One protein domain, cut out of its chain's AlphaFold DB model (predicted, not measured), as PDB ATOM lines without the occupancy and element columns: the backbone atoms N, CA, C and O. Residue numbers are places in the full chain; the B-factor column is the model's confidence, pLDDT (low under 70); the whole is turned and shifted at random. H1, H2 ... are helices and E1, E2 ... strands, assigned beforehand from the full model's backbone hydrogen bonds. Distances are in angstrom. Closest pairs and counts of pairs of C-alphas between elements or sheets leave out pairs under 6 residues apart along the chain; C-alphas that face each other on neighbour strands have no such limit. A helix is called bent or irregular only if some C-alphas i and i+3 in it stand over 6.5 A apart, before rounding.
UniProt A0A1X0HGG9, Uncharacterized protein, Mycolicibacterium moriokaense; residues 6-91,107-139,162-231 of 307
ATOM      1  N   ASP A   6     -51.620  31.192  -9.828       97.19
ATOM      2  CA  ASP A   6     -51.596  31.819  -8.506       97.19
ATOM      3  C   ASP A   6     -52.697  31.213  -7.629       97.19
ATOM      4  O   ASP A   6     -53.883  31.271  -7.969       97.19
ATOM      5  N   VAL A   7     -52.295  30.600  -6.513       96.19
ATOM      6  CA  VAL A   7     -53.200  29.974  -5.545       96.19
ATOM      7  C   VAL A   7     -52.890  30.416  -4.118       96.19
ATOM      8  O   VAL A   7     -51.810  30.923  -3.815       96.19
ATOM      9  N   ASP A   8     -53.854  30.236  -3.216       94.69
ATOM     10  CA  ASP A   8     -53.645  30.503  -1.794       94.69
ATOM     11  C   ASP A   8     -52.656  29.500  -1.188       94.69
ATOM     12  O   ASP A   8     -51.711  29.900  -0.503       94.69
ATOM     13  N   VAL A   9     -52.846  28.207  -1.470       94.62
ATOM     14  CA  VAL A   9     -52.014  27.120  -0.937       94.62
ATOM     15  C   VAL A   9     -51.732  26.069  -2.007       94.62
ATOM     16  O   VAL A   9     -52.614  25.653  -2.757       94.62
ATOM     17  N   VAL A  10     -50.492  25.588  -2.041       94.94
ATOM     18  CA  VAL A  10     -50.112  24.391  -2.801       94.94
ATOM     19  C   VAL A  10     -50.072  23.203  -1.847       94.94
ATOM     20  O   VAL A  10     -49.385  23.256  -0.833       94.94
ATOM     21  N   CYS A  11     -50.772  22.119  -2.160       92.56
ATOM     22  CA  CYS A  11     -50.687  20.855  -1.432       92.56
ATOM     23  C   CYS A  11     -50.022  19.816  -2.332       92.56
ATOM     24  O   CYS A  11     -50.581  19.407  -3.341       92.56
ATOM     25  N   THR A  12     -48.818  19.395  -1.973       88.62
ATOM     26  CA  THR A  12     -48.021  18.426  -2.728       88.62
ATOM     27  C   THR A  12     -47.579  17.320  -1.790       88.62
ATOM     28  O   THR A  12     -47.501  17.513  -0.578       88.62
ATOM     29  N   GLY A  13     -47.270  16.148  -2.322       75.25
ATOM     30  CA  GLY A  13     -46.999  15.002  -1.467       75.25
ATOM     31  C   GLY A  13     -48.025  13.920  -1.649       75.25
ATOM     32  O   GLY A  13     -49.225  14.155  -1.518       75.25
ATOM     33  N   PHE A  14     -47.535  12.709  -1.875       64.50
ATOM     34  CA  PHE A  14     -48.380  11.538  -1.821       64.50
ATOM     35  C   PHE A  14     -48.856  11.378  -0.368       64.50
ATOM     36  O   PHE A  14     -48.069  11.330   0.572       64.50
ATOM     37  N   GLY A  15     -50.161  11.330  -0.134       68.69
ATOM     38  CA  GLY A  15     -50.672  11.002   1.193       68.69
ATOM     39  C   GLY A  15     -51.979  11.678   1.545       68.69
ATOM     40  O   GLY A  15     -52.279  12.797   1.136       68.69
ATOM     41  N   VAL A  16     -52.733  10.983   2.389       82.19
ATOM     42  CA  VAL A  16     -54.037  11.423   2.890       82.19
ATOM     43  C   VAL A  16     -53.987  12.791   3.576       82.19
ATOM     44  O   VAL A  16     -54.938  13.559   3.496       82.19
ATOM     45  N   ALA A  17     -52.852  13.136   4.187       87.56
ATOM     46  CA  ALA A  17     -52.645  14.416   4.851       87.56
ATOM     47  C   ALA A  17     -52.607  15.610   3.888       87.56
ATOM     48  O   ALA A  17     -53.144  16.669   4.210       87.56
ATOM     49  N   GLY A  18     -52.006  15.445   2.705       88.44
ATOM     50  CA  GLY A  18     -51.974  16.488   1.677       88.44
ATOM     51  C   GLY A  18     -53.371  16.760   1.131       88.44
ATOM     52  O   GLY A  18     -53.781  17.913   1.023       88.44
ATOM     53  N   LEU A  19     -54.139  15.693   0.893       89.25
ATOM     54  CA  LEU A  19     -55.522  15.802   0.437       89.25
ATOM     55  C   LEU A  19     -56.443  16.402   1.506       89.25
ATOM     56  O   LEU A  19     -57.223  17.301   1.212       89.25
ATOM     57  N   ALA A  20     -56.309  15.969   2.759       92.19
ATOM     58  CA  ALA A  20     -57.049  16.551   3.874       92.19
ATOM     59  C   ALA A  20     -56.700  18.034   4.078       92.19
ATOM     60  O   ALA A  20     -57.589  18.834   4.352       92.19
ATOM     61  N   SER A  21     -55.436  18.423   3.882       92.12
ATOM     62  CA  SER A  21     -55.018  19.833   3.905       92.12
ATOM     63  C   SER A  21     -55.671  20.643   2.793       92.12
ATOM     64  O   SER A  21     -56.137  21.751   3.048       92.12
ATOM     65  N   ALA A  22     -55.772  20.081   1.586       92.75
ATOM     66  CA  ALA A  22     -56.496  20.718   0.492       92.75
ATOM     67  C   ALA A  22     -57.977  20.925   0.843       92.75
ATOM     68  O   ALA A  22     -58.499  22.014   0.625       92.75
ATOM     69  N   VAL A  23     -58.630  19.923   1.446       94.12
ATOM     70  CA  VAL A  23     -60.022  20.035   1.915       94.12
ATOM     71  C   VAL A  23     -60.168  21.120   2.984       94.12
ATOM     72  O   VAL A  23     -61.027  21.985   2.845       94.12
ATOM     73  N   ALA A  24     -59.311  21.121   4.010       93.38
ATOM     74  CA  ALA A  24     -59.367  22.105   5.094       93.38
ATOM     75  C   ALA A  24     -59.238  23.543   4.580       93.38
ATOM     76  O   ALA A  24     -59.990  24.423   4.985       93.38
ATOM     77  N   VAL A  25     -58.282  23.785   3.681       92.38
ATOM     78  CA  VAL A  25     -58.054  25.115   3.106       92.38
ATOM     79  C   VAL A  25     -59.205  25.510   2.177       92.38
ATOM     80  O   VAL A  25     -59.660  26.653   2.219       92.38
ATOM     81  N   PHE A  26     -59.722  24.571   1.384       93.50
ATOM     82  CA  PHE A  26     -60.870  24.814   0.515       93.50
ATOM     83  C   PHE A  26     -62.129  25.195   1.307       93.50
ATOM     84  O   PHE A  26     -62.833  26.126   0.919       93.50
ATOM     85  N   ASP A  27     -62.382  24.548   2.448       93.25
ATOM     86  CA  ASP A  27     -63.523  24.858   3.324       93.25
ATOM     87  C   ASP A  27     -63.448  26.268   3.937       93.25
ATOM     88  O   ASP A  27     -64.468  26.842   4.321       93.25
ATOM     89  N   LEU A  28     -62.257  26.875   3.958       91.88
ATOM     90  CA  LEU A  28     -62.048  28.276   4.331       91.88
ATOM     91  C   LEU A  28     -62.226  29.252   3.151       91.88
ATOM     92  O   LEU A  28     -62.020  30.454   3.313       91.88
ATOM     93  N   GLY A  29     -62.610  28.758   1.971       92.50
ATOM     94  CA  GLY A  29     -62.815  29.551   0.757       92.50
ATOM     95  C   GLY A  29     -61.526  29.925   0.017       92.50
ATOM     96  O   GLY A  29     -61.557  30.823  -0.826       92.50
ATOM     97  N   ALA A  30     -60.404  29.274   0.328       92.44
ATOM     98  CA  ALA A  30     -59.115  29.522  -0.310       92.44
ATOM     99  C   ALA A  30     -58.902  28.638  -1.551       92.44
ATOM    100  O   ALA A  30     -59.400  27.514  -1.644       92.44
ATOM    101  N   THR A  31     -58.145  29.145  -2.528       94.75
ATOM    102  CA  THR A  31     -57.818  28.411  -3.754       94.75
ATOM    103  C   THR A  31     -56.641  27.465  -3.537       94.75
ATOM    104  O   THR A  31     -55.611  27.841  -2.976       94.75
ATOM    105  N   VAL A  32     -56.775  26.221  -4.002       94.31
ATOM    106  CA  VAL A  32     -55.778  25.171  -3.765       94.31
ATOM    107  C   VAL A  32     -55.297  24.573  -5.076       94.31
ATOM    108  O   VAL A  32     -56.099  24.235  -5.945       94.31
ATOM    109  N   PHE A  33     -53.982  24.392  -5.192       94.69
ATOM    110  CA  PHE A  33     -53.379  23.527  -6.204       94.69
ATOM    111  C   PHE A  33     -52.895  22.241  -5.534       94.69
ATOM    112  O   PHE A  33     -51.988  22.291  -4.704       94.69
ATOM    113  N   ALA A  34     -53.514  21.106  -5.860       91.25
ATOM    114  CA  ALA A  34     -53.225  19.826  -5.223       91.25
ATOM    115  C   ALA A  34     -52.582  18.839  -6.205       91.25
ATOM    116  O   ALA A  34     -53.153  18.531  -7.254       91.25
ATOM    117  N   THR A  35     -51.417  18.303  -5.851       87.25
ATOM    118  CA  THR A  35     -50.720  17.273  -6.629       87.25
ATOM    119  C   THR A  35     -50.474  16.042  -5.777       87.25
ATOM    120  O   THR A  35     -50.243  16.123  -4.570       87.25
ATOM    121  N   ALA A  36     -50.517  14.878  -6.421       69.88
ATOM    122  CA  ALA A  36     -50.211  13.634  -5.737       69.88
ATOM    123  C   ALA A  36     -48.695  13.394  -5.655       69.88
ATOM    124  O   ALA A  36     -48.250  12.784  -4.696       69.88
ATOM    125  N   SER A  37     -47.887  13.881  -6.606       67.31
ATOM    126  CA  SER A  37     -46.511  13.399  -6.785       67.31
ATOM    127  C   SER A  37     -45.408  14.310  -6.235       67.31
ATOM    128  O   SER A  37     -45.334  15.499  -6.551       67.31
ATOM    129  N   LEU A  38     -44.497  13.722  -5.447       56.03
ATOM    130  CA  LEU A  38     -43.188  14.303  -5.118       56.03
ATOM    131  C   LEU A  38     -42.170  13.767  -6.119       56.03
ATOM    132  O   LEU A  38     -42.113  12.555  -6.312       56.03
ATOM    133  N   GLY A  39     -41.329  14.624  -6.700       49.12
ATOM    134  CA  GLY A  39     -40.252  14.232  -7.623       49.12
ATOM    135  C   GLY A  39     -39.094  13.468  -6.989       49.12
ATOM    136  O   GLY A  39     -37.959  13.586  -7.441       49.12
ATOM    137  N   ILE A  40     -39.366  12.683  -5.947       51.38
ATOM    138  CA  ILE A  40     -38.413  11.769  -5.326       51.38
ATOM    139  C   ILE A  40     -38.147  10.647  -6.333       51.38
ATOM    140  O   ILE A  40     -39.051   9.887  -6.681       51.38
ATOM    141  N   GLY A  41     -36.915  10.583  -6.841       40.97
ATOM    142  CA  GLY A  41     -36.530   9.763  -7.988       40.97
ATOM    143  C   GLY A  41     -36.965   8.298  -7.883       40.97
ATOM    144  O   GLY A  41     -36.323   7.485  -7.224       40.97
ATOM    145  N   THR A  42     -38.016   7.924  -8.610       38.78
ATOM    146  CA  THR A  42     -38.388   6.521  -8.817       38.78
ATOM    147  C   THR A  42     -37.614   5.960 -10.007       38.78
ATOM    148  O   THR A  42     -38.164   5.754 -11.089       38.78
ATOM    149  N   THR A  43     -36.316   5.713  -9.841       34.78
ATOM    150  CA  THR A  43     -35.594   4.855 -10.787       34.78
ATOM    151  C   THR A  43     -35.975   3.397 -10.530       34.78
ATOM    152  O   THR A  43     -35.546   2.835  -9.529       34.78
ATOM    153  N   ALA A  44     -36.732   2.817 -11.467       34.94
ATOM    154  CA  ALA A  44     -36.969   1.385 -11.692       34.94
ATOM    155  C   ALA A  44     -37.651   0.571 -10.564       34.94
ATOM    156  O   ALA A  44     -37.212   0.532  -9.422       34.94
ATOM    157  N   ASP A  45     -38.722  -0.138 -10.939       36.41
ATOM    158  CA  ASP A  45     -39.468  -1.114 -10.135       36.41
ATOM    159  C   ASP A  45     -39.824  -0.677  -8.705       36.41
ATOM    160  O   ASP A  45     -39.253  -1.107  -7.702       36.41
ATOM    161  N   ALA A  46     -40.937   0.054  -8.592       41.50
ATOM    162  CA  ALA A  46     -41.625   0.323  -7.327       41.50
ATOM    163  C   ALA A  46     -42.052  -0.956  -6.555       41.50
ATOM    164  O   ALA A  46     -42.643  -0.869  -5.481       41.50
ATOM    165  N   SER A  47     -41.803  -2.161  -7.077       40.69
ATOM    166  CA  SER A  47     -41.967  -3.437  -6.364       40.69
ATOM    167  C   SER A  47     -40.776  -3.798  -5.462       40.69
ATOM    168  O   SER A  47     -40.895  -4.742  -4.682       40.69
ATOM    169  N   ALA A  48     -39.640  -3.099  -5.563       39.06
ATOM    170  CA  ALA A  48     -38.379  -3.526  -4.955       39.06
ATOM    171  C   ALA A  48     -37.850  -2.609  -3.841       39.06
ATOM    172  O   ALA A  48     -36.776  -2.883  -3.313       39.06
ATOM    173  N   ILE A  49     -38.566  -1.544  -3.451       42.59
ATOM    174  CA  ILE A  49     -38.139  -0.706  -2.320       42.59
ATOM    175  C   ILE A  49     -38.417  -1.487  -1.024       42.59
ATOM    176  O   ILE A  49     -39.587  -1.687  -0.684       42.59
ATOM    177  N   PRO A  50     -37.389  -1.963  -0.291       38.12
ATOM    178  CA  PRO A  50     -37.613  -2.676   0.958       38.12
ATOM    179  C   PRO A  50     -38.305  -1.740   1.954       38.12
ATOM    180  O   PRO A  50     -37.954  -0.563   2.041       38.12
ATOM    181  N   ALA A  51     -39.256  -2.268   2.734       43.12
ATOM    182  CA  ALA A  51     -40.030  -1.509   3.725       43.12
ATOM    183  C   ALA A  51     -39.140  -0.684   4.681       43.12
ATOM    184  O   ALA A  51     -39.554   0.340   5.213       43.12
ATOM    185  N   GLU A  52     -37.882  -1.074   4.862       37.62
ATOM    186  CA  GLU A  52     -36.878  -0.373   5.663       37.62
ATOM    187  C   GLU A  52     -36.482   1.007   5.091       37.62
ATOM    188  O   GLU A  52     -36.206   1.918   5.872       37.62
ATOM    189  N   ARG A  53     -36.581   1.221   3.767       38.78
ATOM    190  CA  ARG A  53     -36.341   2.513   3.083       38.78
ATOM    191  C   ARG A  53     -37.551   3.456   3.043       38.78
ATOM    192  O   ARG A  53     -37.450   4.516   2.443       38.78
ATOM    193  N   LEU A  54     -38.654   3.147   3.732       48.19
ATOM    194  CA  LEU A  54     -39.806   4.055   3.913       48.19
ATOM    195  C   LEU A  54     -39.499   5.270   4.826       48.19
ATOM    196  O   LEU A  54     -40.380   5.752   5.534       48.19
ATOM    197  N   ASN A  55     -38.257   5.762   4.853       47.47
ATOM    198  CA  ASN A  55     -37.971   7.110   5.338       47.47
ATOM    199  C   ASN A  55     -38.456   8.073   4.245       47.47
ATOM    200  O   ASN A  55     -37.677   8.512   3.416       47.47
ATOM    201  N   LEU A  56     -39.765   8.324   4.209       53.00
ATOM    202  CA  LEU A  56     -40.462   9.084   3.158       53.00
ATOM    203  C   LEU A  56     -40.193  10.601   3.208       53.00
ATOM    204  O   LEU A  56     -40.726  11.360   2.404       53.00
ATOM    205  N   TRP A  57     -39.361  11.035   4.153       61.09
ATOM    206  CA  TRP A  57     -38.886  12.401   4.304       61.09
ATOM    207  C   TRP A  57     -37.364  12.385   4.474       61.09
ATOM    208  O   TRP A  57     -36.855  12.470   5.594       61.09
ATOM    209  N   ASP A  58     -36.629  12.239   3.374       69.44
ATOM    210  CA  ASP A  58     -35.224  12.637   3.318       69.44
ATOM    211  C   ASP A  58     -35.113  13.872   2.414       69.44
ATOM    212  O   ASP A  58     -35.339  13.779   1.209       69.44
ATOM    213  N   PRO A  59     -34.781  15.057   2.957       67.44
ATOM    214  CA  PRO A  59     -34.513  16.236   2.142       67.44
ATOM    215  C   PRO A  59     -33.481  15.994   1.026       67.44
ATOM    216  O   PRO A  59     -33.521  16.687   0.009       67.44
ATOM    217  N   ALA A  60     -32.578  15.018   1.188       65.12
ATOM    218  CA  ALA A  60     -31.591  14.638   0.178       65.12
ATOM    219  C   ALA A  60     -32.185  13.897  -1.037       65.12
ATOM    220  O   ALA A  60     -31.502  13.773  -2.050       65.12
ATOM    221  N   ASP A  61     -33.436  13.435  -0.962       68.56
ATOM    222  CA  ASP A  61     -34.117  12.767  -2.076       68.56
ATOM    223  C   ASP A  61     -34.569  13.745  -3.179       68.56
ATOM    224  O   ASP A  61     -34.907  13.325  -4.289       68.56
ATOM    225  N   PHE A  62     -34.568  15.053  -2.898       74.38
ATOM    226  CA  PHE A  62     -34.848  16.088  -3.893       74.38
ATOM    227  C   PHE A  62     -33.590  16.413  -4.703       74.38
ATOM    228  O   PHE A  62     -32.523  16.666  -4.150       74.38
ATOM    229  N   ALA A  63     -33.716  16.447  -6.032       78.19
ATOM    230  CA  ALA A  63     -32.598  16.794  -6.912       78.19
ATOM    231  C   ALA A  63     -32.188  18.276  -6.794       78.19
ATOM    232  O   ALA A  63     -31.019  18.620  -6.981       78.19
ATOM    233  N   ASP A  64     -33.143  19.161  -6.488       87.81
ATOM    234  CA  ASP A  64     -32.889  20.587  -6.318       87.81
ATOM    235  C   ASP A  64     -32.263  20.896  -4.951       87.81
ATOM    236  O   ASP A  64     -32.911  20.833  -3.906       87.81
ATOM    237  N   THR A  65     -30.995  21.303  -4.972       89.88
ATOM    238  CA  THR A  65     -30.215  21.570  -3.753       89.88
ATOM    239  C   THR A  65     -30.796  22.671  -2.864       89.88
ATOM    240  O   THR A  65     -30.655  22.588  -1.644       89.88
ATOM    241  N   ALA A  66     -31.459  23.686  -3.433       91.38
ATOM    242  CA  ALA A  66     -32.085  24.755  -2.654       91.38
ATOM    243  C   ALA A  66     -33.296  24.227  -1.873       91.38
ATOM    244  O   ALA A  66     -33.419  24.478  -0.672       91.38
ATOM    245  N   THR A  67     -34.139  23.427  -2.526       90.94
ATOM    246  CA  THR A  67     -35.249  22.699  -1.904       90.94
ATOM    247  C   THR A  67     -34.748  21.769  -0.805       90.94
ATOM    248  O   THR A  67     -35.226  21.853   0.326       90.94
ATOM    249  N   SER A  68     -33.740  20.940  -1.090       88.44
ATOM    250  CA  SER A  68     -33.134  20.048  -0.095       88.44
ATOM    251  C   SER A  68     -32.602  20.808   1.115       88.44
ATOM    252  O   SER A  68     -32.886  20.432   2.251       88.44
ATOM    253  N   ALA A  69     -31.860  21.897   0.898       91.12
ATOM    254  CA  ALA A  69     -31.303  22.708   1.976       91.12
ATOM    255  C   ALA A  69     -32.401  23.360   2.829       91.12
ATOM    256  O   ALA A  69     -32.305  23.367   4.056       91.12
ATOM    257  N   TYR A  70     -33.464  23.859   2.195       92.44
ATOM    258  CA  TYR A  70     -34.608  24.451   2.882       92.44
ATOM    259  C   TYR A  70     -35.342  23.430   3.757       92.44
ATOM    260  O   TYR A  70     -35.564  23.670   4.945       92.44
ATOM    261  N   LEU A  71     -35.670  22.260   3.206       88.94
ATOM    262  CA  LEU A  71     -36.345  21.201   3.956       88.94
ATOM    263  C   LEU A  71     -35.457  20.648   5.079       88.94
ATOM    264  O   LEU A  71     -35.945  20.435   6.188       88.94
ATOM    265  N   ALA A  72     -34.153  20.497   4.831       87.00
ATOM    266  CA  ALA A  72     -33.186  20.094   5.848       87.00
ATOM    267  C   ALA A  72     -33.094  21.109   6.995       87.00
ATOM    268  O   ALA A  72     -33.028  20.703   8.154       87.00
ATOM    269  N   ALA A  73     -33.140  22.411   6.698       90.06
ATOM    270  CA  ALA A  73     -33.166  23.457   7.717       90.06
ATOM    271  C   ALA A  73     -34.435  23.386   8.583       90.06
ATOM    272  O   ALA A  73     -34.357  23.567   9.796       90.06
ATOM    273  N   LEU A  74     -35.593  23.058   7.998       88.25
ATOM    274  CA  LEU A  74     -36.842  22.895   8.753       88.25
ATOM    275  C   LEU A  74     -36.849  21.653   9.657       88.25
ATOM    276  O   LEU A  74     -37.558  21.639  10.664       88.25
ATOM    277  N   SER A  75     -36.063  20.624   9.329       83.88
ATOM    278  CA  SER A  75     -35.982  19.377  10.100       83.88
ATOM    279  C   SER A  75     -34.672  19.184  10.875       83.88
ATOM    280  O   SER A  75     -34.486  18.123  11.470       83.88
ATOM    281  N   SER A  76     -33.767  20.170  10.908       84.56
ATOM    282  CA  SER A  76     -32.407  20.007  11.459       84.56
ATOM    283  C   SER A  76     -32.394  19.558  12.920       84.56
ATOM    284  O   SER A  76     -31.552  18.764  13.340       84.56
ATOM    285  N   ASP A  77     -33.365  20.037  13.694       79.69
ATOM    286  CA  ASP A  77     -33.461  19.797  15.130       79.69
ATOM    287  C   ASP A  77     -34.129  18.469  15.484       79.69
ATOM    288  O   ASP A  77     -34.070  18.043  16.638       79.69
ATOM    289  N   VAL A  78     -34.765  17.807  14.517       74.88
ATOM    290  CA  VAL A  78     -35.525  16.567  14.734       74.88
ATOM    291  C   VAL A  78     -34.595  15.373  15.011       74.88
ATOM    292  O   VAL A  78     -35.015  14.366  15.584       74.88
ATOM    293  N   GLY A  79     -33.298  15.514  14.713       63.56
ATOM    294  CA  GLY A  79     -32.329  14.423  14.758       63.56
ATOM    295  C   GLY A  79     -32.647  13.351  13.712       63.56
ATOM    296  O   GLY A  79     -33.646  13.434  13.000       63.56
ATOM    297  N   LEU A  80     -31.816  12.306  13.622       56.72
ATOM    298  CA  LEU A  80     -32.248  11.082  12.945       56.72
ATOM    299  C   LEU A  80     -33.500  10.625  13.682       56.72
ATOM    300  O   LEU A  80     -33.385  10.262  14.857       56.72
ATOM    301  N   VAL A  81     -34.659  10.708  13.022       53.03
ATOM    302  CA  VAL A  81     -35.943  10.221  13.525       53.03
ATOM    303  C   VAL A  81     -35.673   8.814  14.030       53.03
ATOM    304  O   VAL A  81     -35.536   7.872  13.246       53.03
ATOM    305  N   ARG A  82     -35.463   8.678  15.349       44.31
ATOM    306  CA  ARG A  82     -35.238   7.372  15.959       44.31
ATOM    307  C   ARG A  82     -36.413   6.548  15.498       44.31
ATOM    308  O   ARG A  82     -37.529   7.063  15.568       44.31
ATOM    309  N   GLN A  83     -36.126   5.339  15.022       43.91
ATOM    310  CA  GLN A  83     -37.048   4.303  14.565       43.91
ATOM    311  C   GLN A  83     -38.059   3.931  15.672       43.91
ATOM    312  O   GLN A  83     -38.162   2.778  16.080       43.91
ATOM    313  N   HIS A  84     -38.775   4.911  16.225       41.31
ATOM    314  CA  HIS A  84     -39.983   4.725  16.992       41.31
ATOM    315  C   HIS A  84     -40.853   3.926  16.054       41.31
ATOM    316  O   HIS A  84     -41.124   4.387  14.943       41.31
ATOM    317  N   ALA A  85     -41.114   2.686  16.470       45.12
ATOM    318  CA  ALA A  85     -41.785   1.668  15.690       45.12
ATOM    319  C   ALA A  85     -42.846   2.340  14.828       45.12
ATOM    320  O   ALA A  85     -43.751   2.977  15.366       45.12
ATOM    321  N   ARG A  86     -42.626   2.293  13.507       53.56
ATOM    322  CA  ARG A  86     -43.487   2.908  12.502       53.56
ATOM    323  C   ARG A  86     -44.877   2.325  12.705       53.56
ATOM    324  O   ARG A  86     -45.170   1.226  12.242       53.56
ATOM    325  N   SER A  87     -45.690   3.019  13.484       56.84
ATOM    326  CA  SER A  87     -47.087   2.679  13.650       56.84
ATOM    327  C   SER A  87     -47.746   3.246  12.412       56.84
ATOM    328  O   SER A  87     -47.859   4.455  12.218       56.84
ATOM    329  N   ALA A  88     -48.032   2.331  11.503       64.00
ATOM    330  CA  ALA A  88     -48.751   2.604  10.280       64.00
ATOM    331  C   ALA A  88     -50.265   2.798  10.532       64.00
ATOM    332  O   ALA A  88     -51.026   3.158   9.633       64.00
ATOM    333  N   ASP A  89     -50.665   2.592  11.785       74.19
ATOM    334  CA  ASP A  89     -51.974   2.876  12.342       74.19
ATOM    335  C   ASP A  89     -52.313   4.367  12.230       74.19
ATOM    336  O   ASP A  89     -51.440   5.236  12.349       74.19
ATOM    337  N   VAL A  90     -53.598   4.667  12.042       80.88
ATOM    338  CA  VAL A  90     -54.072   6.052  12.098       80.88
ATOM    339  C   VAL A  90     -53.952   6.525  13.550       80.88
ATOM    340  O   VAL A  90     -54.469   5.850  14.448       80.88
ATOM    341  N   PRO A  91     -53.294   7.665  13.830       87.25
ATOM    342  CA  PRO A  91     -53.240   8.196  15.183       87.25
ATOM    343  C   PRO A  91     -54.645   8.556  15.675       87.25
ATOM    344  O   PRO A  91     -55.432   9.151  14.940       87.25
ATOM    345  N   ALA A 107     -49.507  29.260  29.153       68.44
ATOM    346  CA  ALA A 107     -48.774  27.999  29.217       68.44
ATOM    347  C   ALA A 107     -47.303  28.208  28.797       68.44
ATOM    348  O   ALA A 107     -47.044  28.952  27.849       68.44
ATOM    349  N   PRO A 108     -46.331  27.559  29.464       72.88
ATOM    350  CA  PRO A 108     -44.929  27.700  29.098       72.88
ATOM    351  C   PRO A 108     -44.655  27.095  27.718       72.88
ATOM    352  O   PRO A 108     -45.128  26.002  27.392       72.88
ATOM    353  N   PHE A 109     -43.826  27.780  26.933       81.06
ATOM    354  CA  PHE A 109     -43.286  27.245  25.690       81.06
ATOM    355  C   PHE A 109     -42.176  26.232  25.996       81.06
ATOM    356  O   PHE A 109     -41.187  26.562  26.651       81.06
ATOM    357  N   VAL A 110     -42.321  24.997  25.511       82.06
ATOM    358  CA  VAL A 110     -41.335  23.927  25.719       82.06
ATOM    359  C   VAL A 110     -40.858  23.413  24.363       82.06
ATOM    360  O   VAL A 110     -41.471  22.521  23.778       82.06
ATOM    361  N   GLY A 111     -39.740  23.951  23.868       83.44
ATOM    362  CA  GLY A 111     -39.215  23.639  22.529       83.44
ATOM    363  C   GLY A 111     -38.942  22.147  22.282       83.44
ATOM    364  O   GLY A 111     -39.180  21.653  21.184       83.44
ATOM    365  N   ALA A 112     -38.546  21.393  23.314       85.50
ATOM    366  CA  ALA A 112     -38.366  19.942  23.210       85.50
ATOM    367  C   ALA A 112     -39.654  19.212  22.779       85.50
ATOM    368  O   ALA A 112     -39.589  18.263  22.005       85.50
ATOM    369  N   ARG A 113     -40.836  19.702  23.187       86.44
ATOM    370  CA  ARG A 113     -42.122  19.116  22.773       86.44
ATOM    371  C   ARG A 113     -42.396  19.323  21.291       86.44
ATOM    372  O   ARG A 113     -42.959  18.436  20.659       86.44
ATOM    373  N   LEU A 114     -41.994  20.469  20.733       88.50
ATOM    374  CA  LEU A 114     -42.121  20.731  19.298       88.50
ATOM    375  C   LEU A 114     -41.179  19.849  18.484       88.50
ATOM    376  O   LEU A 114     -41.579  19.348  17.437       88.50
ATOM    377  N   ARG A 115     -39.967  19.602  18.990       89.00
ATOM    378  CA  ARG A 115     -39.027  18.651  18.389       89.00
ATOM    379  C   ARG A 115     -39.594  17.230  18.369       89.00
ATOM    380  O   ARG A 115     -39.608  16.598  17.316       89.00
ATOM    381  N   ASP A 116     -40.107  16.752  19.501       87.69
ATOM    382  CA  ASP A 116     -40.725  15.424  19.597       87.69
ATOM    383  C   ASP A 116     -41.967  15.311  18.703       87.69
ATOM    384  O   ASP A 116     -42.218  14.275  18.088       87.69
ATOM    385  N   TRP A 117     -42.752  16.385  18.609       90.00
ATOM    386  CA  TRP A 117     -43.906  16.462  17.722       90.00
ATOM    387  C   TRP A 117     -43.512  16.396  16.245       90.00
ATOM    388  O   TRP A 117     -44.074  15.585  15.509       90.00
ATOM    389  N   ALA A 118     -42.520  17.181  15.825       89.50
ATOM    390  CA  ALA A 118     -41.995  17.150  14.466       89.50
ATOM    391  C   ALA A 118     -41.474  15.750  14.101       89.50
ATOM    392  O   ALA A 118     -41.832  15.222  13.050       89.50
ATOM    393  N   ALA A 119     -40.739  15.093  15.010       85.69
ATOM    394  CA  ALA A 119     -40.294  13.709  14.832       85.69
ATOM    395  C   ALA A 119     -41.466  12.740  14.606       85.69
ATOM    396  O   ALA A 119     -41.414  11.899  13.710       85.69
ATOM    397  N   ARG A 120     -42.539  12.868  15.397       85.94
ATOM    398  CA  ARG A 120     -43.747  12.037  15.263       85.94
ATOM    399  C   ARG A 120     -44.500  12.283  13.957       85.94
ATOM    400  O   ARG A 120     -45.061  11.332  13.423       85.94
ATOM    401  N   CYS A 121     -44.544  13.522  13.475       88.62
ATOM    402  CA  CYS A 121     -45.197  13.858  12.209       88.62
ATOM    403  C   CYS A 121     -44.408  13.282  11.034       88.62
ATOM    404  O   CYS A 121     -44.969  12.541  10.238       88.62
ATOM    405  N   LEU A 122     -43.094  13.522  10.987       83.50
ATOM    406  CA  LEU A 122     -42.224  13.013   9.924       83.50
ATOM    407  C   LEU A 122     -42.156  11.477   9.876       83.50
ATOM    408  O   LEU A 122     -42.000  10.903   8.804       83.50
ATOM    409  N   ALA A 123     -42.293  10.804  11.021       79.19
ATOM    410  CA  ALA A 123     -42.345   9.342  11.092       79.19
ATOM    411  C   ALA A 123     -43.700   8.741  10.672       79.19
ATOM    412  O   ALA A 123     -43.806   7.521  10.538       79.19
ATOM    413  N   SER A 124     -44.747   9.561  10.544       81.00
ATOM    414  CA  SER A 124     -46.114   9.100  10.318       81.00
ATOM    415  C   SER A 124     -46.475   9.134   8.829       81.00
ATOM    416  O   SER A 124     -46.231  10.145   8.169       81.00
ATOM    417  N   PRO A 125     -47.158   8.100   8.298       79.06
ATOM    418  CA  PRO A 125     -47.736   8.155   6.951       79.06
ATOM    419  C   PRO A 125     -48.922   9.137   6.848       79.06
ATOM    420  O   PRO A 125     -49.467   9.356   5.768       79.06
ATOM    421  N   TYR A 126     -49.322   9.735   7.969       85.81
ATOM    422  CA  TYR A 126     -50.351  10.766   8.065       85.81
ATOM    423  C   TYR A 126     -49.744  12.157   8.297       85.81
ATOM    424  O   TYR A 126     -50.485  13.102   8.549       85.81
ATOM    425  N   GLY A 127     -48.415  12.289   8.272       89.12
ATOM    426  CA  GLY A 127     -47.709  13.536   8.532       89.12
ATOM    427  C   GLY A 127     -47.724  14.526   7.371       89.12
ATOM    428  O   GLY A 127     -47.895  14.175   6.201       89.12
ATOM    429  N   PHE A 128     -47.520  15.791   7.716       90.94
ATOM    430  CA  PHE A 128     -47.303  16.880   6.777       90.94
ATOM    431  C   PHE A 128     -46.455  17.994   7.404       90.94
ATOM    432  O   PHE A 128     -46.312  18.099   8.627       90.94
ATOM    433  N   LEU A 129     -45.915  18.847   6.540       92.56
ATOM    434  CA  LEU A 129     -45.213  20.078   6.884       92.56
ATOM    435  C   LEU A 129     -45.801  21.246   6.088       92.56
ATOM    436  O   LEU A 129     -45.950  21.142   4.874       92.56
ATOM    437  N   HIS A 130     -46.038  22.379   6.743       93.00
ATOM    438  CA  HIS A 130     -46.294  23.653   6.077       93.00
ATOM    439  C   HIS A 130     -45.012  24.487   5.960       93.00
ATOM    440  O   HIS A 130     -44.270  24.682   6.927       93.00
ATOM    441  N   THR A 131     -44.752  25.047   4.781       93.06
ATOM    442  CA  THR A 131     -43.606  25.943   4.564       93.06
ATOM    443  C   THR A 131     -43.802  27.330   5.169       93.06
ATOM    444  O   THR A 131     -42.832  28.077   5.265       93.06
ATOM    445  N   ARG A 132     -45.014  27.677   5.606       89.12
ATOM    446  CA  ARG A 132     -45.335  28.893   6.361       89.12
ATOM    447  C   ARG A 132     -46.346  28.554   7.454       89.12
ATOM    448  O   ARG A 132     -47.181  27.673   7.274       89.12
ATOM    449  N   LEU A 133     -46.231  29.224   8.597       74.75
ATOM    450  CA  LEU A 133     -47.208  29.121   9.677       74.75
ATOM    451  C   LEU A 133     -48.361  30.063   9.348       74.75
ATOM    452  O   LEU A 133     -48.198  31.277   9.434       74.75
ATOM    453  N   SER A 134     -49.487  29.492   8.948       67.38
ATOM    454  CA  SER A 134     -50.716  30.229   8.680       67.38
ATOM    455  C   SER A 134     -51.806  29.634   9.564       67.38
ATOM    456  O   SER A 134     -51.995  28.417   9.566       67.38
ATOM    457  N   ASP A 135     -52.512  30.479  10.316       65.44
ATOM    458  CA  ASP A 135     -53.577  30.066  11.240       65.44
ATOM    459  C   ASP A 135     -54.863  29.742  10.462       65.44
ATOM    460  O   ASP A 135     -55.871  30.450  10.529       65.44
ATOM    461  N   PHE A 136     -54.826  28.680   9.656       67.44
ATOM    462  CA  PHE A 136     -55.962  28.249   8.848       67.44
ATOM    463  C   PHE A 136     -57.032  27.580   9.707       67.44
ATOM    464  O   PHE A 136     -57.053  26.360   9.853       67.44
ATOM    465  N   GLY A 137     -57.933  28.390  10.265       76.88
ATOM    466  CA  GLY A 137     -59.208  27.923  10.816       76.88
ATOM    467  C   GLY A 137     -59.091  26.872  11.921       76.88
ATOM    468  O   GLY A 137     -60.035  26.113  12.139       76.88
ATOM    469  N   THR A 138     -57.948  26.792  12.607       88.38
ATOM    470  CA  THR A 138     -57.731  25.807  13.663       88.38
ATOM    471  C   THR A 138     -58.414  26.240  14.955       88.38
ATOM    472  O   THR A 138     -58.509  27.418  15.299       88.38
ATOM    473  N   THR A 139     -58.888  25.256  15.712       89.81
ATOM    474  CA  THR A 139     -59.387  25.443  17.076       89.81
ATOM    475  C   THR A 139     -58.425  24.802  18.062       89.81
ATOM    476  O   THR A 139     -57.879  23.726  17.814       89.81
ATOM    477  N   CYS A 162     -60.477  -1.498   9.163       69.56
ATOM    478  CA  CYS A 162     -59.246  -0.981   8.573       69.56
ATOM    479  C   CYS A 162     -59.270   0.561   8.545       69.56
ATOM    480  O   CYS A 162     -59.393   1.198   7.494       69.56
ATOM    481  N   ALA A 163     -59.088   1.178   9.716       72.75
ATOM    482  CA  ALA A 163     -59.173   2.631   9.872       72.75
ATOM    483  C   ALA A 163     -58.317   3.418   8.854       72.75
ATOM    484  O   ALA A 163     -58.775   4.429   8.334       72.75
ATOM    485  N   GLY A 164     -57.105   2.950   8.522       69.25
ATOM    486  CA  GLY A 164     -56.217   3.627   7.562       69.25
ATOM    487  C   GLY A 164     -56.771   3.712   6.139       69.25
ATOM    488  O   GLY A 164     -56.764   4.793   5.552       69.25
ATOM    489  N   GLY A 165     -57.290   2.599   5.608       70.44
ATOM    490  CA  GLY A 165     -57.937   2.571   4.293       70.44
ATOM    491  C   GLY A 165     -59.226   3.389   4.291       70.44
ATOM    492  O   GLY A 165     -59.389   4.276   3.457       70.44
ATOM    493  N   SER A 166     -60.069   3.191   5.312       80.94
ATOM    494  CA  SER A 166     -61.305   3.960   5.493       80.94
ATOM    495  C   SER A 166     -61.078   5.474   5.496       80.94
ATOM    496  O   SER A 166     -61.858   6.214   4.904       80.94
ATOM    497  N   VAL A 167     -60.025   5.956   6.163       85.94
ATOM    498  CA  VAL A 167     -59.717   7.392   6.234       85.94
ATOM    499  C   VAL A 167     -59.274   7.930   4.878       85.94
ATOM    500  O   VAL A 167     -59.710   9.012   4.493       85.94
ATOM    501  N   PHE A 168     -58.432   7.200   4.143       83.50
ATOM    502  CA  PHE A 168     -58.010   7.626   2.808       83.50
ATOM    503  C   PHE A 168     -59.202   7.740   1.855       83.50
ATOM    504  O   PHE A 168     -59.401   8.800   1.263       83.50
ATOM    505  N   ASP A 169     -60.016   6.687   1.767       83.94
ATOM    506  CA  ASP A 169     -61.193   6.659   0.896       83.94
ATOM    507  C   ASP A 169     -62.186   7.760   1.278       83.94
ATOM    508  O   ASP A 169     -62.693   8.477   0.414       83.94
ATOM    509  N   TRP A 170     -62.411   7.961   2.578       90.62
ATOM    510  CA  TRP A 170     -63.285   9.022   3.064       90.62
ATOM    511  C   TRP A 170     -62.766  10.413   2.677       90.62
ATOM    512  O   TRP A 170     -63.533  11.208   2.135       90.62
ATOM    513  N   VAL A 171     -61.475  10.713   2.877       90.50
ATOM    514  CA  VAL A 171     -60.887  12.011   2.486       90.50
ATOM    515  C   VAL A 171     -60.918  12.196   0.964       90.50
ATOM    516  O   VAL A 171     -61.166  13.306   0.491       90.50
ATOM    517  N   ALA A 172     -60.722  11.127   0.186       86.88
ATOM    518  CA  ALA A 172     -60.835  11.166  -1.270       86.88
ATOM    519  C   ALA A 172     -62.250  11.532  -1.731       86.88
ATOM    520  O   ALA A 172     -62.406  12.400  -2.592       86.88
ATOM    521  N   VAL A 173     -63.279  10.947  -1.109       90.19
ATOM    522  CA  VAL A 173     -64.680  11.331  -1.336       90.19
ATOM    523  C   VAL A 173     -64.917  12.789  -0.935       90.19
ATOM    524  O   VAL A 173     -65.475  13.544  -1.725       90.19
ATOM    525  N   GLN A 174     -64.426  13.230   0.231       93.69
ATOM    526  CA  GLN A 174     -64.582  14.623   0.670       93.69
ATOM    527  C   GLN A 174     -63.972  15.632  -0.312       93.69
ATOM    528  O   GLN A 174     -64.559  16.692  -0.543       93.69
ATOM    529  N   ALA A 175     -62.806  15.318  -0.882       90.62
ATOM    530  CA  ALA A 175     -62.155  16.157  -1.879       90.62
ATOM    531  C   ALA A 175     -62.926  16.173  -3.206       90.62
ATOM    532  O   ALA A 175     -63.144  17.242  -3.778       90.62
ATOM    533  N   HIS A 176     -63.382  15.003  -3.662       90.19
ATOM    534  CA  HIS A 176     -64.187  14.872  -4.872       90.19
ATOM    535  C   HIS A 176     -65.502  15.660  -4.774       90.19
ATOM    536  O   HIS A 176     -65.820  16.433  -5.676       90.19
ATOM    537  N   ASP A 177     -66.232  15.532  -3.663       94.00
ATOM    538  CA  ASP A 177     -67.522  16.203  -3.452       94.00
ATOM    539  C   ASP A 177     -67.396  17.735  -3.402       94.00
ATOM    540  O   ASP A 177     -68.330  18.456  -3.753       94.00
ATOM    541  N   ARG A 178     -66.217  18.241  -3.023       92.81
ATOM    542  CA  ARG A 178     -65.869  19.672  -3.049       92.81
ATOM    543  C   ARG A 178     -65.331  20.148  -4.398       92.81
ATOM    544  O   ARG A 178     -65.037  21.328  -4.556       92.81
ATOM    545  N   GLY A 179     -65.196  19.254  -5.377       91.25
ATOM    546  CA  GLY A 179     -64.644  19.577  -6.691       91.25
ATOM    547  C   GLY A 179     -63.148  19.903  -6.666       91.25
ATOM    548  O   GLY A 179     -62.659  20.574  -7.575       91.25
ATOM    549  N   ILE A 180     -62.412  19.445  -5.648       91.06
ATOM    550  CA  ILE A 180     -60.961  19.635  -5.565       91.06
ATOM    551  C   ILE A 180     -60.304  18.730  -6.606       91.06
ATOM    552  O   ILE A 180     -60.342  17.503  -6.511       91.06
ATOM    553  N   GLN A 181     -59.696  19.346  -7.617       84.75
ATOM    554  CA  GLN A 181     -59.015  18.624  -8.685       84.75
ATOM    555  C   GLN A 181     -57.590  18.275  -8.267       84.75
ATOM    556  O   GLN A 181     -56.751  19.154  -8.073       84.75
ATOM    557  N   LEU A 182     -57.311  16.977  -8.174       84.00
ATOM    558  CA  LEU A 182     -55.949  16.478  -8.059       84.00
ATOM    559  C   LEU A 182     -55.297  16.463  -9.436       84.00
ATOM    560  O   LEU A 182     -55.897  15.986 -10.397       84.00
ATOM    561  N   GLN A 183     -54.062  16.949  -9.511       86.19
ATOM    562  CA  GLN A 183     -53.232  16.879 -10.708       86.19
ATOM    563  C   GLN A 183     -52.301  15.657 -10.599       86.19
ATOM    564  O   GLN A 183     -51.250  15.750  -9.955       86.19
ATOM    565  N   PRO A 184     -52.683  14.486 -11.149       74.56
ATOM    566  CA  PRO A 184     -51.929  13.244 -10.964       74.56
ATOM    567  C   PRO A 184     -50.586  13.257 -11.700       74.56
ATOM    568  O   PRO A 184     -49.620  12.683 -11.206       74.56
ATOM    569  N   ASP A 185     -50.512  13.956 -12.834       82.94
ATOM    570  CA  ASP A 185     -49.323  14.005 -13.692       82.94
ATOM    571  C   ASP A 185     -48.395  15.187 -13.361       82.94
ATOM    572  O   ASP A 185     -47.463  15.471 -14.108       82.94
ATOM    573  N   CYS A 186     -48.650  15.895 -12.256       87.12
ATOM    574  CA  CYS A 186     -47.804  16.982 -11.770       87.12
ATOM    575  C   CYS A 186     -46.882  16.472 -10.664       87.12
ATOM    576  O   CYS A 186     -47.339  16.093  -9.583       87.12
ATOM    577  N   THR A 187     -45.578  16.496 -10.922       86.50
ATOM    578  CA  THR A 187     -44.552  16.026  -9.987       86.50
ATOM    579  C   THR A 187     -43.730  17.197  -9.474       86.50
ATOM    580  O   THR A 187     -43.206  17.967 -10.271       86.50
ATOM    581  N   LEU A 188     -43.620  17.363  -8.151       88.62
ATOM    582  CA  LEU A 188     -42.845  18.461  -7.564       88.62
ATOM    583  C   LEU A 188     -41.371  18.362  -7.974       88.62
ATOM    584  O   LEU A 188     -40.684  17.436  -7.546       88.62
ATOM    585  N   GLN A 189     -40.895  19.344  -8.735       89.19
ATOM    586  CA  GLN A 189     -39.509  19.448  -9.183       89.19
ATOM    587  C   GLN A 189     -38.672  20.225  -8.157       89.19
ATOM    588  O   GLN A 189     -37.613  19.768  -7.727       89.19
ATOM    589  N   ARG A 190     -39.162  21.401  -7.737       92.00
ATOM    590  CA  ARG A 190     -38.488  22.276  -6.766       92.00
ATOM    591  C   ARG A 190     -39.441  23.256  -6.092       92.00
ATOM    592  O   ARG A 190     -40.458  23.649  -6.661       92.00
ATOM    593  N   LEU A 191     -39.059  23.713  -4.907       94.81
ATOM    594  CA  LEU A 191     -39.623  24.897  -4.270       94.81
ATOM    595  C   LEU A 191     -38.965  26.156  -4.846       94.81
ATOM    596  O   LEU A 191     -37.782  26.176  -5.190       94.81
ATOM    597  N   VAL A 192     -39.734  27.232  -4.934       96.50
ATOM    598  CA  VAL A 192     -39.227  28.570  -5.229       96.50
ATOM    599  C   VAL A 192     -39.081  29.295  -3.903       96.50
ATOM    600  O   VAL A 192     -40.071  29.502  -3.200       96.50
ATOM    601  N   ILE A 193     -37.844  29.636  -3.550       95.94
ATOM    602  CA  ILE A 193     -37.499  30.258  -2.272       95.94
ATOM    603  C   ILE A 193     -37.006  31.677  -2.539       95.94
ATOM    604  O   ILE A 193     -36.043  31.869  -3.281       95.94
ATOM    605  N   GLU A 194     -37.650  32.655  -1.914       94.50
ATOM    606  CA  GLU A 194     -37.288  34.072  -1.972       94.50
ATOM    607  C   GLU A 194     -37.172  34.591  -0.536       94.50
ATOM    608  O   GLU A 194     -38.028  34.301   0.295       94.50
ATOM    609  N   ASP A 195     -36.074  35.279  -0.216       92.69
ATOM    610  CA  ASP A 195     -35.788  35.809   1.130       92.69
ATOM    611  C   ASP A 195     -35.935  34.789   2.279       92.69
ATOM    612  O   ASP A 195     -36.225  35.132   3.423       92.69
ATOM    613  N   GLY A 196     -35.683  33.509   1.984       90.69
ATOM    614  CA  GLY A 196     -35.786  32.413   2.949       90.69
ATOM    615  C   GLY A 196     -37.194  31.841   3.117       90.69
ATOM    616  O   GLY A 196     -37.359  30.910   3.899       90.69
ATOM    617  N   ASP A 197     -38.182  32.325   2.364       92.94
ATOM    618  CA  ASP A 197     -39.539  31.796   2.356       92.94
ATOM    619  C   ASP A 197     -39.847  31.039   1.063       92.94
ATOM    620  O   ASP A 197     -39.560  31.505  -0.037       92.94
ATOM    621  N   ALA A 198     -40.520  29.894   1.180       94.81
ATOM    622  CA  ALA A 198     -41.066  29.214   0.010       94.81
ATOM    623  C   ALA A 198     -42.318  29.958  -0.498       94.81
ATOM    624  O   ALA A 198     -43.382  29.882   0.123       94.81
ATOM    625  N   VAL A 199     -42.172  30.673  -1.614       96.38
ATOM    626  CA  VAL A 199     -43.218  31.490  -2.263       96.38
ATOM    627  C   VAL A 199     -44.012  30.720  -3.319       96.38
ATOM    628  O   VAL A 199     -45.042  31.186  -3.793       96.38
ATOM    629  N   GLY A 200     -43.551  29.537  -3.715       96.50
ATOM    630  CA  GLY A 200     -44.220  28.724  -4.724       96.50
ATOM    631  C   GLY A 200     -43.459  27.445  -5.031       96.50
ATOM    632  O   GLY A 200     -42.477  27.110  -4.365       96.50
ATOM    633  N   ALA A 201     -43.910  26.728  -6.048       96.06
ATOM    634  CA  ALA A 201     -43.315  25.475  -6.485       96.06
ATOM    635  C   ALA A 201     -43.325  25.371  -8.009       96.06
ATOM    636  O   ALA A 201     -44.171  25.963  -8.680       96.06
ATOM    637  N   VAL A 202     -42.378  24.607  -8.545       95.38
ATOM    638  CA  VAL A 202     -42.366  24.196  -9.948       95.38
ATOM    639  C   VAL A 202     -42.634  22.706 -10.020       95.38
ATOM    640  O   VAL A 202     -42.056  21.924  -9.257       95.38
ATOM    641  N   PHE A 203     -43.518  22.338 -10.936       93.25
ATOM    642  CA  PHE A 203     -43.921  20.968 -11.186       93.25
ATOM    643  C   PHE A 203     -43.539  20.555 -12.599       93.25
ATOM    644  O   PHE A 203     -43.776  21.301 -13.547       93.25
ATOM    645  N   ASP A 204     -43.016  19.345 -12.742       91.50
ATOM    646  CA  ASP A 204     -42.939  18.684 -14.035       91.50
ATOM    647  C   ASP A 204     -44.343  18.211 -14.421       91.50
ATOM    648  O   ASP A 204     -45.022  17.551 -13.627       91.50
ATOM    649  N   THR A 205     -44.775  18.542 -15.639       91.44
ATOM    650  CA  THR A 205     -46.032  18.073 -16.234       91.44
ATOM    651  C   THR A 205     -45.767  17.468 -17.618       91.44
ATOM    652  O   THR A 205     -44.729  17.757 -18.224       91.44
ATOM    653  N   PRO A 206     -46.704  16.696 -18.198       89.81
ATOM    654  CA  PRO A 206     -46.563  16.189 -19.566       89.81
ATOM    655  C   PRO A 206     -46.401  17.283 -20.635       89.81
ATOM    656  O   PRO A 206     -45.930  16.996 -21.733       89.81
ATOM    657  N   LEU A 207     -46.805  18.523 -20.335       89.88
ATOM    658  CA  LEU A 207     -46.720  19.670 -21.244       89.88
ATOM    659  C   LEU A 207     -45.469  20.532 -21.015       89.88
ATOM    660  O   LEU A 207     -45.239  21.475 -21.772       89.88
ATOM    661  N   GLY A 208     -44.660  20.208 -20.005       91.62
ATOM    662  CA  GLY A 208     -43.508  20.995 -19.573       91.62
ATOM    663  C   GLY A 208     -43.616  21.436 -18.117       91.62
ATOM    664  O   GLY A 208     -44.479  20.971 -17.370       91.62
ATOM    665  N   GLU A 209     -42.717  22.322 -17.708       94.50
ATOM    666  CA  GLU A 209     -42.711  22.876 -16.355       94.50
ATOM    667  C   GLU A 209     -43.941  23.765 -16.117       94.50
ATOM    668  O   GLU A 209     -44.346  24.529 -16.993       94.50
ATOM    669  N   LEU A 210     -44.509  23.668 -14.916       95.75
ATOM    670  CA  LEU A 210     -45.606  24.499 -14.433       95.75
ATOM    671  C   LEU A 210     -45.173  25.212 -13.151       95.75
ATOM    672  O   LEU A 210     -44.944  24.569 -12.123       95.75
ATOM    673  N   ALA A 211     -45.082  26.538 -13.197       97.06
ATOM    674  CA  ALA A 211     -44.751  27.372 -12.051       97.06
ATOM    675  C   ALA A 211     -46.022  27.842 -11.328       97.06
ATOM    676  O   ALA A 211     -46.833  28.589 -11.877       97.06
ATOM    677  N   VAL A 212     -46.168  27.458 -10.059       97.56
ATOM    678  CA  VAL A 212     -47.330  27.791  -9.226       97.56
ATOM    679  C   VAL A 212     -46.903  28.665  -8.052       97.56
ATOM    680  O   VAL A 212     -46.108  28.244  -7.206       97.56
ATOM    681  N   HIS A 213     -47.452  29.875  -7.983       97.50
ATOM    682  CA  HIS A 213     -47.297  30.780  -6.850       97.50
ATOM    683  C   HIS A 213     -48.227  30.370  -5.704       97.50
ATOM    684  O   HIS A 213     -49.391  30.039  -5.937       97.50
ATOM    685  N   ALA A 214     -47.723  30.412  -4.469       96.19
ATOM    686  CA  ALA A 214     -48.456  30.046  -3.263       96.19
ATOM    687  C   ALA A 214     -48.462  31.212  -2.262       96.19
ATOM    688  O   ALA A 214     -47.482  31.443  -1.549       96.19
ATOM    689  N   ARG A 215     -49.585  31.936  -2.170       94.06
ATOM    690  CA  ARG A 215     -49.691  33.165  -1.360       94.06
ATOM    691  C   ARG A 215     -49.418  32.926   0.126       94.06
ATOM    692  O   ARG A 215     -48.718  33.715   0.764       94.06
ATOM    693  N   TYR A 216     -49.910  31.817   0.672       92.50
ATOM    694  CA  TYR A 216     -49.827  31.514   2.103       92.50
ATOM    695  C   TYR A 216     -48.952  30.307   2.441       92.50
ATOM    696  O   TYR A 216     -48.827  29.959   3.614       92.50
ATOM    697  N   GLY A 217     -48.305  29.709   1.442       93.31
ATOM    698  CA  GLY A 217     -47.333  28.637   1.619       93.31
ATOM    699  C   GLY A 217     -47.747  27.310   0.992       93.31
ATOM    700  O   GLY A 217     -48.729  27.191   0.262       93.31
ATOM    701  N   ILE A 218     -46.925  26.305   1.261       94.25
ATOM    702  CA  ILE A 218     -46.952  25.001   0.608       94.25
ATOM    703  C   ILE A 218     -47.059  23.943   1.700       94.25
ATOM    704  O   ILE A 218     -46.306  23.966   2.673       94.25
ATOM    705  N   THR A 219     -47.986  23.013   1.537       93.69
ATOM    706  CA  THR A 219     -48.117  21.823   2.373       93.69
ATOM    707  C   THR A 219     -47.445  20.658   1.675       93.69
ATOM    708  O   THR A 219     -47.788  20.349   0.537       93.69
ATOM    709  N   ILE A 220     -46.517  20.000   2.365       90.62
ATOM    710  CA  ILE A 220     -45.804  18.823   1.873       90.62
ATOM    711  C   ILE A 220     -46.196  17.626   2.742       90.62
ATOM    712  O   ILE A 220     -45.863  17.591   3.928       90.62
ATOM    713  N   ALA A 221     -46.926  16.666   2.174       87.81
ATOM    714  CA  ALA A 221     -47.289  15.424   2.860       87.81
ATOM    715  C   ALA A 221     -46.116  14.429   2.874       87.81
ATOM    716  O   ALA A 221     -45.365  14.332   1.905       87.81
ATOM    717  N   THR A 222     -45.963  13.685   3.972       74.06
ATOM    718  CA  THR A 222     -44.775  12.860   4.262       74.06
ATOM    719  C   THR A 222     -44.908  11.387   3.844       74.06
ATOM    720  O   THR A 222     -44.147  10.567   4.346       74.06
ATOM    721  N   SER A 223     -45.877  10.994   3.004       67.56
ATOM    722  CA  SER A 223     -46.233   9.576   2.792       67.56
ATOM    723  C   SER A 223     -46.234   9.116   1.322       67.56
ATOM    724  O   SER A 223     -45.897   9.862   0.416       67.56
ATOM    725  N   ASN A 224     -46.545   7.840   1.076       56.22
ATOM    726  CA  ASN A 224     -46.708   7.206  -0.240       56.22
ATOM    727  C   ASN A 224     -48.027   6.396  -0.237       56.22
ATOM    728  O   ASN A 224     -48.384   5.856   0.811       56.22
ATOM    729  N   PRO A 225     -48.756   6.273  -1.368       44.19
ATOM    730  CA  PRO A 225     -50.064   5.612  -1.479       44.19
ATOM    731  C   PRO A 225     -50.154   4.130  -1.085       44.19
ATOM    732  O   PRO A 225     -51.260   3.598  -1.077       44.19
ATOM    733  N   ARG A 226     -49.068   3.420  -0.747       47.00
ATOM    734  CA  ARG A 226     -49.175   2.001  -0.350       47.00
ATOM    735  C   ARG A 226     -49.588   1.810   1.111       47.00
ATOM    736  O   ARG A 226     -48.868   1.197   1.900       47.00
ATOM    737  N   LEU A 227     -50.800   2.258   1.437       48.41
ATOM    738  CA  LEU A 227     -51.545   1.776   2.606       48.41
ATOM    739  C   LEU A 227     -51.843   0.266   2.507       48.41
ATOM    740  O   LEU A 227     -51.997  -0.389   3.530       48.41
ATOM    741  N   ASP A 228     -51.780  -0.324   1.310       40.25
ATOM    742  CA  ASP A 228     -51.994  -1.762   1.069       40.25
ATOM    743  C   ASP A 228     -50.982  -2.687   1.766       40.25
ATOM    744  O   ASP A 228     -51.216  -3.885   1.908       40.25
ATOM    745  N   THR A 229     -49.821  -2.160   2.176       42.06
ATOM    746  CA  THR A 229     -48.775  -2.947   2.868       42.06
ATOM    747  C   THR A 229     -48.860  -2.805   4.393       42.06
ATOM    748  O   THR A 229     -48.082  -3.412   5.130       42.06
ATOM    749  N   ILE A 230     -49.798  -1.994   4.882       46.19
ATOM    750  CA  ILE A 230     -49.964  -1.700   6.298       46.19
ATOM    751  C   ILE A 230     -50.899  -2.746   6.907       46.19
ATOM    752  O   ILE A 230     -52.011  -2.969   6.431       46.19
ATOM    753  N   ALA A 231     -50.436  -3.423   7.963       43.28
ATOM    754  CA  ALA A 231     -51.275  -4.362   8.698       43.28
ATOM    755  C   ALA A 231     -52.536  -3.633   9.209       43.28
ATOM    756  O   ALA A 231     -52.406  -2.555   9.788       43.28
TER     757      ALA A 231
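What this domain is: This is residues 6 to 91, 107 to 139 and 162 to 231 of the 307 residues of an uncharacterized protein of Mycolicibacterium moriokaense (UniProt A0A1X0HGG9). One strongly twisted sheet of seven strands folds back on itself, so that the leaf E3 E7 E1 E2 faces the leaf E5 E6, with the sharply bent strand E4 as the hinge between them. H1 covers one face of the first leaf and H4 packs on H1 from outside, while H2 crosses E4 on the opposite face and touches H3, which only grazes the sheet near its edge strand E3. The 189 printed residues include four named helices and seven named strands, in the order E1 H1 E2 H2 H3 E3 H4 E4 E5 E6 E7, of mixed class; the sheet is mixed too, in the order E3 E7 E1 E2 E4 E5 E6. The whole is compact and rounded, with a radius of gyration of the C-alphas of 16.2 A and spans of 42 by 39 by 36 A; residues 42 to 50 stick out.

How they stand to each other: Begin at E1, residues 9 to 12, an inner strand. H1, residues 16 to 27, is on the sheet over E1, along it at 16 degrees on the local plane, with a height of 8.0 A; look for the closest C-alphas, those of Cys 11 and Gly 18, 5.5 A apart. E2, residues 32 to 38, is parallel to E1, with N 11 and O 33 2.8 A apart; E1, H1 and E2 form a strand-helix-strand unit, two parallel neighbours with a helix between, and its crossover is right-handed. H2, residues 65 to 78, is on the opposite face from H1, across E4, residues 182 to 194, at 87 degrees on the local plane; the closest C-alphas are those of Thr 67 and Leu 191, 5.4 A. H2 is irregular, with C-alphas 74 and 77 7.9 A apart. Its residues 75 to 78 alone touch H3, residues 111 to 122, at a steep tilt of 56 degrees, opposite ways; the closest C-alphas are those of Val 78 and Arg 115, 5.5 A. H3 only grazes the sheet with residues 118 to 122. E3, residues 127 to 130, is antiparallel to E7, residues 218 to 221, with N 220 and O 129 2.8 A apart; E7 is parallel to E1, with N 219 and O 10 2.8 A apart. H4, residues 163 to 177, is not on the sheet but touches H1, the same way at 35.5 degrees, only just a steep tilt; the C-alphas of Val 16 and Phe 168 come closest, at 5.5 A. E4 bends by 102 degrees at residue 185 and is parallel to E2, with N 183 and O 34 2.9 A apart. E4, E5, residues 197 to 205, and E6, residues 208 to 214, make a meander, each strand the antiparallel neighbour of the one before, in two hairpins; N 192 and O 200 are 2.8 A apart, as are N 210 and O 203. Every O i to N i+4 pair is within hydrogen-bond range in H1, H3 and H4, and 8 of 10 in H2.

Where its parts are: Find C-alpha 9 at (-52.014, 27.120, -0.937), where E1 begins. H2 measures 19.9 A from first to last C-alpha, and H4 20.8 A from C-alpha 163 at (-59.173, 2.631, 9.872). E4 measures 26.4 A, E5 24.0 A and E6 19.3 A. E7 ends at C-alpha 221, (-47.289, 15.424, 2.860).

The domain as a whole: Look for the farthest C-alphas, those of Ala 107 and Leu 207, 51.2 A apart. Residues 92 to 106 and 140 to 161 are not printed; the C-alphas across these cuts are 24.7 A and 27.8 A apart. Of the links printed whole, E2 to H2 is long, with 26 residues, and the others are tight. The mean pLDDT of the printed part is 78.6; 53 residues are under 70, among them residues 36 to 61, 79 to 88 and 223 to 231.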